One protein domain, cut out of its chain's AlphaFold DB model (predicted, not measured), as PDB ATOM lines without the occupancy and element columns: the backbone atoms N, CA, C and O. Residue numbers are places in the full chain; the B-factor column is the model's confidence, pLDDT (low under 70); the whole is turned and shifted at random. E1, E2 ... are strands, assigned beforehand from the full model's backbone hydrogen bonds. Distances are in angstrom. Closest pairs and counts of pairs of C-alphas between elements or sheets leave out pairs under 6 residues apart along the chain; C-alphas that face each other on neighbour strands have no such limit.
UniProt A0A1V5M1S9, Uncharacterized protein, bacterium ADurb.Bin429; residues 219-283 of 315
ATOM      1  N   ARG A 219     -14.802  26.503   9.105       95.44
ATOM      2  CA  ARG A 219     -15.731  25.376   9.143       95.44
ATOM      3  C   ARG A 219     -17.083  25.869   9.601       95.44
ATOM      4  O   ARG A 219     -17.175  26.361  10.714       95.44
ATOM      5  N   LEU A 220     -18.096  25.743   8.753       96.00
ATOM      6  CA  LEU A 220     -19.456  26.159   9.071       96.00
ATOM      7  C   LEU A 220     -20.301  24.953   9.464       96.00
ATOM      8  O   LEU A 220     -20.409  23.991   8.702       96.00
ATOM      9  N   HIS A 221     -20.921  25.048  10.630       95.38
ATOM     10  CA  HIS A 221     -21.903  24.115  11.172       95.38
ATOM     11  C   HIS A 221     -23.306  24.700  11.042       95.38
ATOM     12  O   HIS A 221     -23.468  25.892  10.763       95.38
ATOM     13  N   ASP A 222     -24.313  23.845  11.240       93.50
ATOM     14  CA  ASP A 222     -25.731  24.231  11.254       93.50
ATOM     15  C   ASP A 222     -26.132  25.069  10.028       93.50
ATOM     16  O   ASP A 222     -26.825  26.081  10.126       93.50
ATOM     17  N   VAL A 223     -25.636  24.661   8.854       93.19
ATOM     18  CA  VAL A 223     -25.829  25.411   7.613       93.19
ATOM     19  C   VAL A 223     -27.256  25.209   7.108       93.19
ATOM     20  O   VAL A 223     -27.620  24.122   6.658       93.19
ATOM     21  N   GLU A 224     -28.057  26.270   7.145       92.25
ATOM     22  CA  GLU A 224     -29.466  26.275   6.749       92.25
ATOM     23  C   GLU A 224     -29.740  27.287   5.623       92.25
ATOM     24  O   GLU A 224     -29.033  28.282   5.460       92.25
ATOM     25  N   GLY A 225     -30.800  27.048   4.842       90.00
ATOM     26  CA  GLY A 225     -31.278  27.962   3.799       90.00
ATOM     27  C   GLY A 225     -31.505  27.298   2.437       90.00
ATOM     28  O   GLY A 225     -30.943  26.252   2.136       90.00
ATOM     29  N   ILE A 226     -32.370  27.901   1.611       78.06
ATOM     30  CA  ILE A 226     -32.698  27.408   0.252       78.06
ATOM     31  C   ILE A 226     -32.177  28.368  -0.825       78.06
ATOM     32  O   ILE A 226     -31.610  27.929  -1.818       78.06
ATOM     33  N   ALA A 227     -32.378  29.677  -0.639       83.50
ATOM     34  CA  ALA A 227     -31.940  30.708  -1.588       83.50
ATOM     35  C   ALA A 227     -30.614  31.375  -1.188       83.50
ATOM     36  O   ALA A 227     -29.877  31.836  -2.050       83.50
ATOM     37  N   LYS A 228     -30.325  31.441   0.115       89.88
ATOM     38  CA  LYS A 228     -29.049  31.887   0.681       89.88
ATOM     39  C   LYS A 228     -28.735  31.002   1.872       89.88
ATOM     40  O   LYS A 228     -29.623  30.793   2.700       89.88
ATOM     41  N   LEU A 229     -27.516  30.482   1.920       95.31
ATOM     42  CA  LEU A 229     -27.054  29.670   3.035       95.31
ATOM     43  C   LEU A 229     -26.584  30.570   4.181       95.31
ATOM     44  O   LEU A 229     -25.982  31.620   3.947       95.31
ATOM     45  N   ALA A 230     -26.852  30.149   5.410       95.88
ATOM     46  CA  ALA A 230     -26.310  30.748   6.619       95.88
ATOM     47  C   ALA A 230     -25.827  29.641   7.558       95.88
ATOM     48  O   ALA A 230     -26.466  28.597   7.630       95.88
ATOM     49  N   GLY A 231     -24.717  29.857   8.256       95.25
ATOM     50  CA  GLY A 231     -24.142  28.891   9.194       95.25
ATOM     51  C   GLY A 231     -23.338  29.578  10.292       95.25
ATOM     52  O   GLY A 231     -23.225  30.808  10.314       95.25
ATOM     53  N   VAL A 232     -22.792  28.783  11.208       95.56
ATOM     54  CA  VAL A 232     -21.993  29.265  12.346       95.56
ATOM     55  C   VAL A 232     -20.619  28.613  12.311       95.56
ATOM     56  O   VAL A 232     -20.530  27.411  12.069       95.56
ATOM     57  N   ASP A 233     -19.551  29.383  12.515       96.25
ATOM     58  CA  ASP A 233     -18.199  28.821  12.532       96.25
ATOM     59  C   ASP A 233     -17.788  28.212  13.886       96.25
ATOM     60  O   ASP A 233     -18.534  28.249  14.865       96.25
ATOM     61  N   ASP A 234     -16.582  27.636  13.938       93.88
ATOM     62  CA  ASP A 234     -15.990  27.052  15.152       93.88
ATOM     63  C   ASP A 234     -15.860  28.064  16.321       93.88
ATOM     64  O   ASP A 234     -15.791  27.651  17.482       93.88
ATOM     65  N   ASP A 235     -15.853  29.372  16.034       93.38
ATOM     66  CA  ASP A 235     -15.750  30.459  17.016       93.38
ATOM     67  C   ASP A 235     -17.125  31.028  17.426       93.38
ATOM     68  O   ASP A 235     -17.213  31.893  18.304       93.38
ATOM     69  N   GLY A 236     -18.216  30.526  16.838       93.44
ATOM     70  CA  GLY A 236     -19.578  30.983  17.106       93.44
ATOM     71  C   GLY A 236     -19.999  32.218  16.304       93.44
ATOM     72  O   GLY A 236     -21.032  32.807  16.623       93.44
ATOM     73  N   LEU A 237     -19.228  32.623  15.288       95.31
ATOM     74  CA  LEU A 237     -19.568  33.746  14.415       95.31
ATOM     75  C   LEU A 237     -20.558  33.309  13.340       95.31
ATOM     76  O   LEU A 237     -20.479  32.205  12.798       95.31
ATOM     77  N   HIS A 238     -21.482  34.202  13.000       95.88
ATOM     78  CA  HIS A 238     -22.496  33.936  11.985       95.88
ATOM     79  C   HIS A 238     -21.998  34.297  10.588       95.88
ATOM     80  O   HIS A 238     -21.528  35.408  10.354       95.88
ATOM     81  N   TRP A 239     -22.184  33.387   9.637       97.25
ATOM     82  CA  TRP A 239     -21.790  33.565   8.243       97.25
ATOM     83  C   TRP A 239     -22.994  33.443   7.327       97.25
ATOM     84  O   TRP A 239     -23.817  32.543   7.492       97.25
ATOM     85  N   VAL A 240     -23.091  34.336   6.342       96.50
ATOM     86  CA  VAL A 240     -24.174  34.338   5.352       96.50
ATOM     87  C   VAL A 240     -23.585  34.399   3.952       96.50
ATOM     88  O   VAL A 240     -22.715  35.223   3.667       96.50
ATOM     89  N   GLN A 241     -24.079  33.540   3.066       96.31
ATOM     90  CA  GLN A 241     -23.690  33.552   1.667       96.31
ATOM     91  C   GLN A 241     -24.236  34.803   0.965       96.31
ATOM     92  O   GLN A 241     -25.411  35.166   1.110       96.31
ATOM     93  N   PHE A 242     -23.392  35.450   0.170       93.69
ATOM     94  CA  PHE A 242     -23.751  36.606  -0.636       93.69
ATOM     95  C   PHE A 242     -23.336  36.430  -2.097       93.69
ATOM     96  O   PHE A 242     -22.453  35.644  -2.436       93.69
ATOM     97  N   GLU A 243     -23.988  37.212  -2.947       92.75
ATOM     98  CA  GLU A 243     -23.665  37.409  -4.354       92.75
ATOM     99  C   GLU A 243     -23.708  38.919  -4.598       92.75
ATOM    100  O   GLU A 243     -24.573  39.609  -4.046       92.75
ATOM    101  N   VAL A 244     -22.728  39.432  -5.335       88.81
ATOM    102  CA  VAL A 244     -22.612  40.851  -5.666       88.81
ATOM    103  C   VAL A 244     -23.636  41.168  -6.744       88.81
ATOM    104  O   VAL A 244     -23.623  40.587  -7.826       88.81
ATOM    105  N   ASP A 245     -24.530  42.107  -6.449       86.81
ATOM    106  CA  ASP A 245     -25.483  42.606  -7.433       86.81
ATOM    107  C   ASP A 245     -24.835  43.735  -8.245       86.81
ATOM    108  O   ASP A 245     -24.780  44.894  -7.819       86.81
ATOM    109  N   GLU A 246     -24.342  43.393  -9.438       80.00
ATOM    110  CA  GLU A 246     -23.742  44.358 -10.367       80.00
ATOM    111  C   GLU A 246     -24.723  45.481 -10.754       80.00
ATOM    112  O   GLU A 246     -24.311  46.626 -10.966       80.00
ATOM    113  N   PHE A 247     -26.034  45.201 -10.795       83.88
ATOM    114  CA  PHE A 247     -27.054  46.199 -11.137       83.88
ATOM    115  C   PHE A 247     -27.326  47.180  -9.994       83.88
ATOM    116  O   PHE A 247     -27.788  48.298 -10.242       83.88
ATOM    117  N   ALA A 248     -27.009  46.794  -8.757       83.31
ATOM    118  CA  ALA A 248     -27.062  47.674  -7.596       83.31
ATOM    119  C   ALA A 248     -25.811  48.562  -7.453       83.31
ATOM    120  O   ALA A 248     -25.765  49.405  -6.556       83.31
ATOM    121  N   GLY A 249     -24.808  48.406  -8.329       79.44
ATOM    122  CA  GLY A 249     -23.556  49.166  -8.277       79.44
ATOM    123  C   GLY A 249     -22.682  48.815  -7.071       79.44
ATOM    124  O   GLY A 249     -21.902  49.654  -6.621       79.44
ATOM    125  N   GLN A 250     -22.841  47.610  -6.522       84.88
ATOM    126  CA  GLN A 250     -22.006  47.115  -5.436       84.88
ATOM    127  C   GLN A 250     -20.604  46.788  -5.972       84.88
ATOM    128  O   GLN A 250     -20.461  46.149  -7.013       84.88
ATOM    129  N   GLU A 251     -19.561  47.243  -5.275       85.69
ATOM    130  CA  GLU A 251     -18.186  46.877  -5.626       85.69
ATOM    131  C   GLU A 251     -17.928  45.397  -5.288       85.69
ATOM    132  O   GLU A 251     -18.462  44.904  -4.288       85.69
ATOM    133  N   PRO A 252     -17.118  44.677  -6.089       87.81
ATOM    134  CA  PRO A 252     -16.728  43.312  -5.768       87.81
ATOM    135  C   PRO A 252     -16.061  43.239  -4.398       87.81
ATOM    136  O   PRO A 252     -15.195  44.057  -4.072       87.81
ATOM    137  N   GLY A 253     -16.434  42.220  -3.631       87.81
ATOM    138  CA  GLY A 253     -15.814  41.937  -2.347       87.81
ATOM    139  C   GLY A 253     -14.344  41.542  -2.482       87.81
ATOM    140  O   GLY A 253     -13.867  41.240  -3.580       87.81
ATOM    141  N   ILE A 254     -13.608  41.487  -1.374       91.25
ATOM    142  CA  ILE A 254     -12.228  40.970  -1.362       91.25
ATOM    143  C   ILE A 254     -12.120  39.899  -0.289       91.25
ATOM    144  O   ILE A 254     -12.384  40.151   0.883       91.25
ATOM    145  N   CYS A 255     -11.677  38.707  -0.685       92.81
ATOM    146  CA  CYS A 255     -11.460  37.620   0.253       92.81
ATOM    147  C   CYS A 255     -10.398  38.010   1.289       92.81
ATOM    148  O   CYS A 255      -9.232  38.174   0.930       92.81
ATOM    149  N   GLY A 256     -10.776  38.056   2.567       90.38
ATOM    150  CA  GLY A 256      -9.882  38.353   3.688       90.38
ATOM    151  C   GLY A 256      -8.723  37.365   3.850       90.38
ATOM    152  O   GLY A 256      -7.731  37.701   4.481       90.38
ATOM    153  N   ILE A 257      -8.813  36.177   3.232       88.94
ATOM    154  CA  ILE A 257      -7.811  35.105   3.348       88.94
ATOM    155  C   ILE A 257      -6.857  35.065   2.143       88.94
ATOM    156  O   ILE A 257      -5.647  35.005   2.326       88.94
ATOM    157  N   CYS A 258      -7.353  35.105   0.898       83.19
ATOM    158  CA  CYS A 258      -6.489  35.008  -0.297       83.19
ATOM    159  C   CYS A 258      -6.391  36.282  -1.143       83.19
ATOM    160  O   CYS A 258      -5.720  36.272  -2.177       83.19
ATOM    161  N   GLY A 259      -7.100  37.350  -0.772       86.81
ATOM    162  CA  GLY A 259      -7.130  38.611  -1.516       86.81
ATOM    163  C   GLY A 259      -7.819  38.545  -2.883       86.81
ATOM    164  O   GLY A 259      -7.768  39.517  -3.635       86.81
ATOM    165  N   ALA A 260      -8.447  37.422  -3.248       85.06
ATOM    166  CA  ALA A 260      -9.188  37.316  -4.502       85.06
ATOM    167  C   ALA A 260     -10.441  38.203  -4.478       85.06
ATOM    168  O   ALA A 260     -11.146  38.246  -3.470       85.06
ATOM    169  N   ALA A 261     -10.736  38.858  -5.602       89.75
ATOM    170  CA  ALA A 261     -11.993  39.574  -5.789       89.75
ATOM    171  C   ALA A 261     -13.180  38.592  -5.783       89.75
ATOM    172  O   ALA A 261     -13.106  37.518  -6.389       89.75
ATOM    173  N   LEU A 262     -14.263  38.965  -5.104       90.88
ATOM    174  CA  LEU A 262     -15.451  38.148  -4.879       90.88
ATOM    175  C   LEU A 262     -16.628  38.703  -5.675       90.88
ATOM    176  O   LEU A 262     -17.032  39.842  -5.472       90.88
ATOM    177  N   GLN A 263     -17.195  37.862  -6.538       91.75
ATOM    178  CA  GLN A 263     -18.539  38.066  -7.094       91.75
ATOM    179  C   GLN A 263     -19.599  37.316  -6.277       91.75
ATOM    180  O   GLN A 263     -20.772  37.663  -6.284       91.75
ATOM    181  N   SER A 264     -19.172  36.312  -5.517       94.12
ATOM    182  CA  SER A 264     -19.958  35.604  -4.518       94.12
ATOM    183  C   SER A 264     -19.026  35.053  -3.439       94.12
ATOM    184  O   SER A 264     -17.814  34.914  -3.653       94.12
ATOM    185  N   GLY A 265     -19.576  34.779  -2.260       95.00
ATOM    186  CA  GLY A 265     -18.819  34.243  -1.134       95.00
ATOM    187  C   GLY A 265     -19.622  34.261   0.158       95.00
ATOM    188  O   GLY A 265     -20.850  34.207   0.142       95.00
ATOM    189  N   TRP A 266     -18.919  34.348   1.281       96.88
ATOM    190  CA  TRP A 266     -19.489  34.346   2.623       96.88
ATOM    191  C   TRP A 266     -19.094  35.614   3.362       96.88
ATOM    192  O   TRP A 266     -17.929  36.005   3.344       96.88
ATOM    193  N   LEU A 267     -20.067  36.249   4.004       96.06
ATOM    194  CA  LEU A 267     -19.893  37.455   4.804       96.06
ATOM    195  C   LEU A 267     -20.112  37.115   6.277       96.06
ATOM    196  O   LEU A 267     -21.149  36.547   6.635       96.06
ATOM    197  N   CYS A 268     -19.163  37.499   7.127       95.88
ATOM    198  CA  CYS A 268     -19.314  37.422   8.575       95.88
ATOM    199  C   CYS A 268     -20.306  38.502   9.059       95.88
ATOM    200  O   CYS A 268     -20.056  39.705   8.941       95.88
ATOM    201  N   GLY A 269     -21.446  38.070   9.603       88.38
ATOM    202  CA  GLY A 269     -22.580  38.913   9.995       88.38
ATOM    203  C   GLY A 269     -22.302  39.882  11.146       88.38
ATOM    204  O   GLY A 269     -23.037  40.855  11.308       88.38
ATOM    205  N   ASP A 270     -21.213  39.682  11.891       86.56
ATOM    206  CA  ASP A 270     -20.799  40.537  13.011       86.56
ATOM    207  C   ASP A 270     -19.947  41.749  12.574       86.56
ATOM    208  O   ASP A 270     -19.250  42.369  13.379       86.56
ATOM    209  N   GLY A 271     -20.016  42.118  11.288       77.31
ATOM    210  CA  GLY A 271     -19.225  43.203  10.697       77.31
ATOM    211  C   GLY A 271     -17.793  42.784  10.361       77.31
ATOM    212  O   GLY A 271     -16.882  43.611  10.424       77.31
ATOM    213  N   GLY A 272     -17.605  41.496  10.069       82.12
ATOM    214  CA  GLY A 272     -16.305  40.887   9.820       82.12
ATOM    215  C   GLY A 272     -15.900  40.857   8.347       82.12
ATOM    216  O   GLY A 272     -16.339  41.655   7.524       82.12
ATOM    217  N   GLU A 273     -15.005  39.926   8.042       92.56
ATOM    218  CA  GLU A 273     -14.410  39.720   6.723       92.56
ATOM    219  C   GLU A 273     -15.355  39.018   5.730       92.56
ATOM    220  O   GLU A 273     -16.301  38.321   6.108       92.56
ATOM    221  N   GLU A 274     -15.060  39.187   4.441       95.81
ATOM    222  CA  GLU A 274     -15.662  38.425   3.348       95.81
ATOM    223  C   GLU A 274     -14.700  37.326   2.900       95.81
ATOM    224  O   GLU A 274     -13.488  37.533   2.827       95.81
ATOM    225  N   VAL A 275     -15.209  36.140   2.583       94.94
ATOM    226  CA  VAL A 275     -14.377  34.969   2.288       94.94
ATOM    227  C   VAL A 275     -14.928  34.204   1.082       94.94
ATOM    228  O   VAL A 275     -16.131  33.987   0.975       94.94
ATOM    229  N   CYS A 276     -14.060  33.788   0.147       94.06
ATOM    230  CA  CYS A 276     -14.485  32.938  -0.974       94.06
ATOM    231  C   CYS A 276     -14.783  31.505  -0.517       94.06
ATOM    232  O   CYS A 276     -14.166  31.000   0.421       94.06
ATOM    233  N   ASP A 277     -15.615  30.800  -1.286       94.44
ATOM    234  CA  ASP A 277     -16.002  29.403  -1.028       94.44
ATOM    235  C   ASP A 277     -14.816  28.438  -0.865       94.44
ATOM    236  O   ASP A 277     -14.936  27.400  -0.225       94.44
ATOM    237  N   ARG A 278     -13.636  28.775  -1.407       91.12
ATOM    238  CA  ARG A 278     -12.425  27.943  -1.285       91.12
ATOM    239  C   ARG A 278     -11.923  27.806   0.151       91.12
ATOM    240  O   ARG A 278     -11.200  26.857   0.435       91.12
ATOM    241  N   HIS A 279     -12.272  28.748   1.023       93.44
ATOM    242  CA  HIS A 279     -11.879  28.732   2.430       93.44
ATOM    243  C   HIS A 279     -13.044  28.383   3.356       93.44
ATOM    244  O   HIS A 279     -12.900  28.516   4.565       93.44
ATOM    245  N   ILE A 280     -14.182  27.941   2.815       94.75
ATOM    246  CA  ILE A 280     -15.357  27.558   3.595       94.75
ATOM    247  C   ILE A 280     -15.545  26.050   3.479       94.75
ATOM    248  O   ILE A 280     -15.627  25.491   2.385       94.75
ATOM    249  N   GLN A 281     -15.616  25.377   4.621       95.12
ATOM    250  CA  GLN A 281     -15.902  23.952   4.706       95.12
ATOM    251  C   GLN A 281     -17.224  23.759   5.444       95.12
ATOM    252  O   GLN A 281     -17.310  24.003   6.641       95.12
ATOM    253  N   LEU A 282     -18.254  23.295   4.738       94.44
ATOM    254  CA  LEU A 282     -19.544  22.991   5.355       94.44
ATOM    255  C   LEU A 282     -19.452  21.636   6.069       94.44
ATOM    256  O   LEU A 282     -19.107  20.625   5.451       94.44
ATOM    257  N   ILE A 283     -19.751  21.617   7.364       95.06
ATOM    258  CA  ILE A 283     -19.815  20.412   8.183       95.06
ATOM    259  C   ILE A 283     -21.281  19.992   8.246       95.06
ATOM    260  O   ILE A 283     -22.117  20.666   8.845       95.06
TER     261      ILE A 283
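What this domain is: This is residues 219 to 283 of the 315 residues of an uncharacterized protein of bacterium ADurb.Bin429 (UniProt A0A1V5M1S9). With little regular structure, this is one strongly twisted sheet curled like part of a barrel, with a long loop, residues 244 to 263, between E3 and E4. The 65 printed residues hold five named strands, E1 to E5, and no named helix; under half lie in named elements, class all strand. The mixed sheet runs E4 E3 E2 E1 E5, with E1 to E4 a meander, each strand the antiparallel neighbour of the one before. It is compact: radius of gyration of the C-alphas 11.5 A, spans 32 by 26 by 20 A.

How they stand to each other: Look first at the antiparallel hairpin of E3, residues 238 to 243, and E4, residues 264 to 268: N 242 and O 265 are 2.8 A apart, within hydrogen-bond range. E2, residues 230 to 233, is antiparallel to E3, N 239 to O 231 2.9 A, and to E1, residues 219 to 224, N 221 to O 232 2.8 A. E5, residues 280 to 282, is parallel to E1, N 220 to O 281 2.8 A.

Where its parts are: Find C-alpha 219 at (-15.731, 25.376, 9.143); E1 runs 14.0 A from there. E5 ends at (-19.544, 22.991, 5.355).

The domain as a whole: The farthest C-alphas, Asp 234 and Phe 247, are 34.4 A apart. The printed part has no cut; links E3 to E4 and E4 to E5 are long. No printed residue is under 70 in pLDDT.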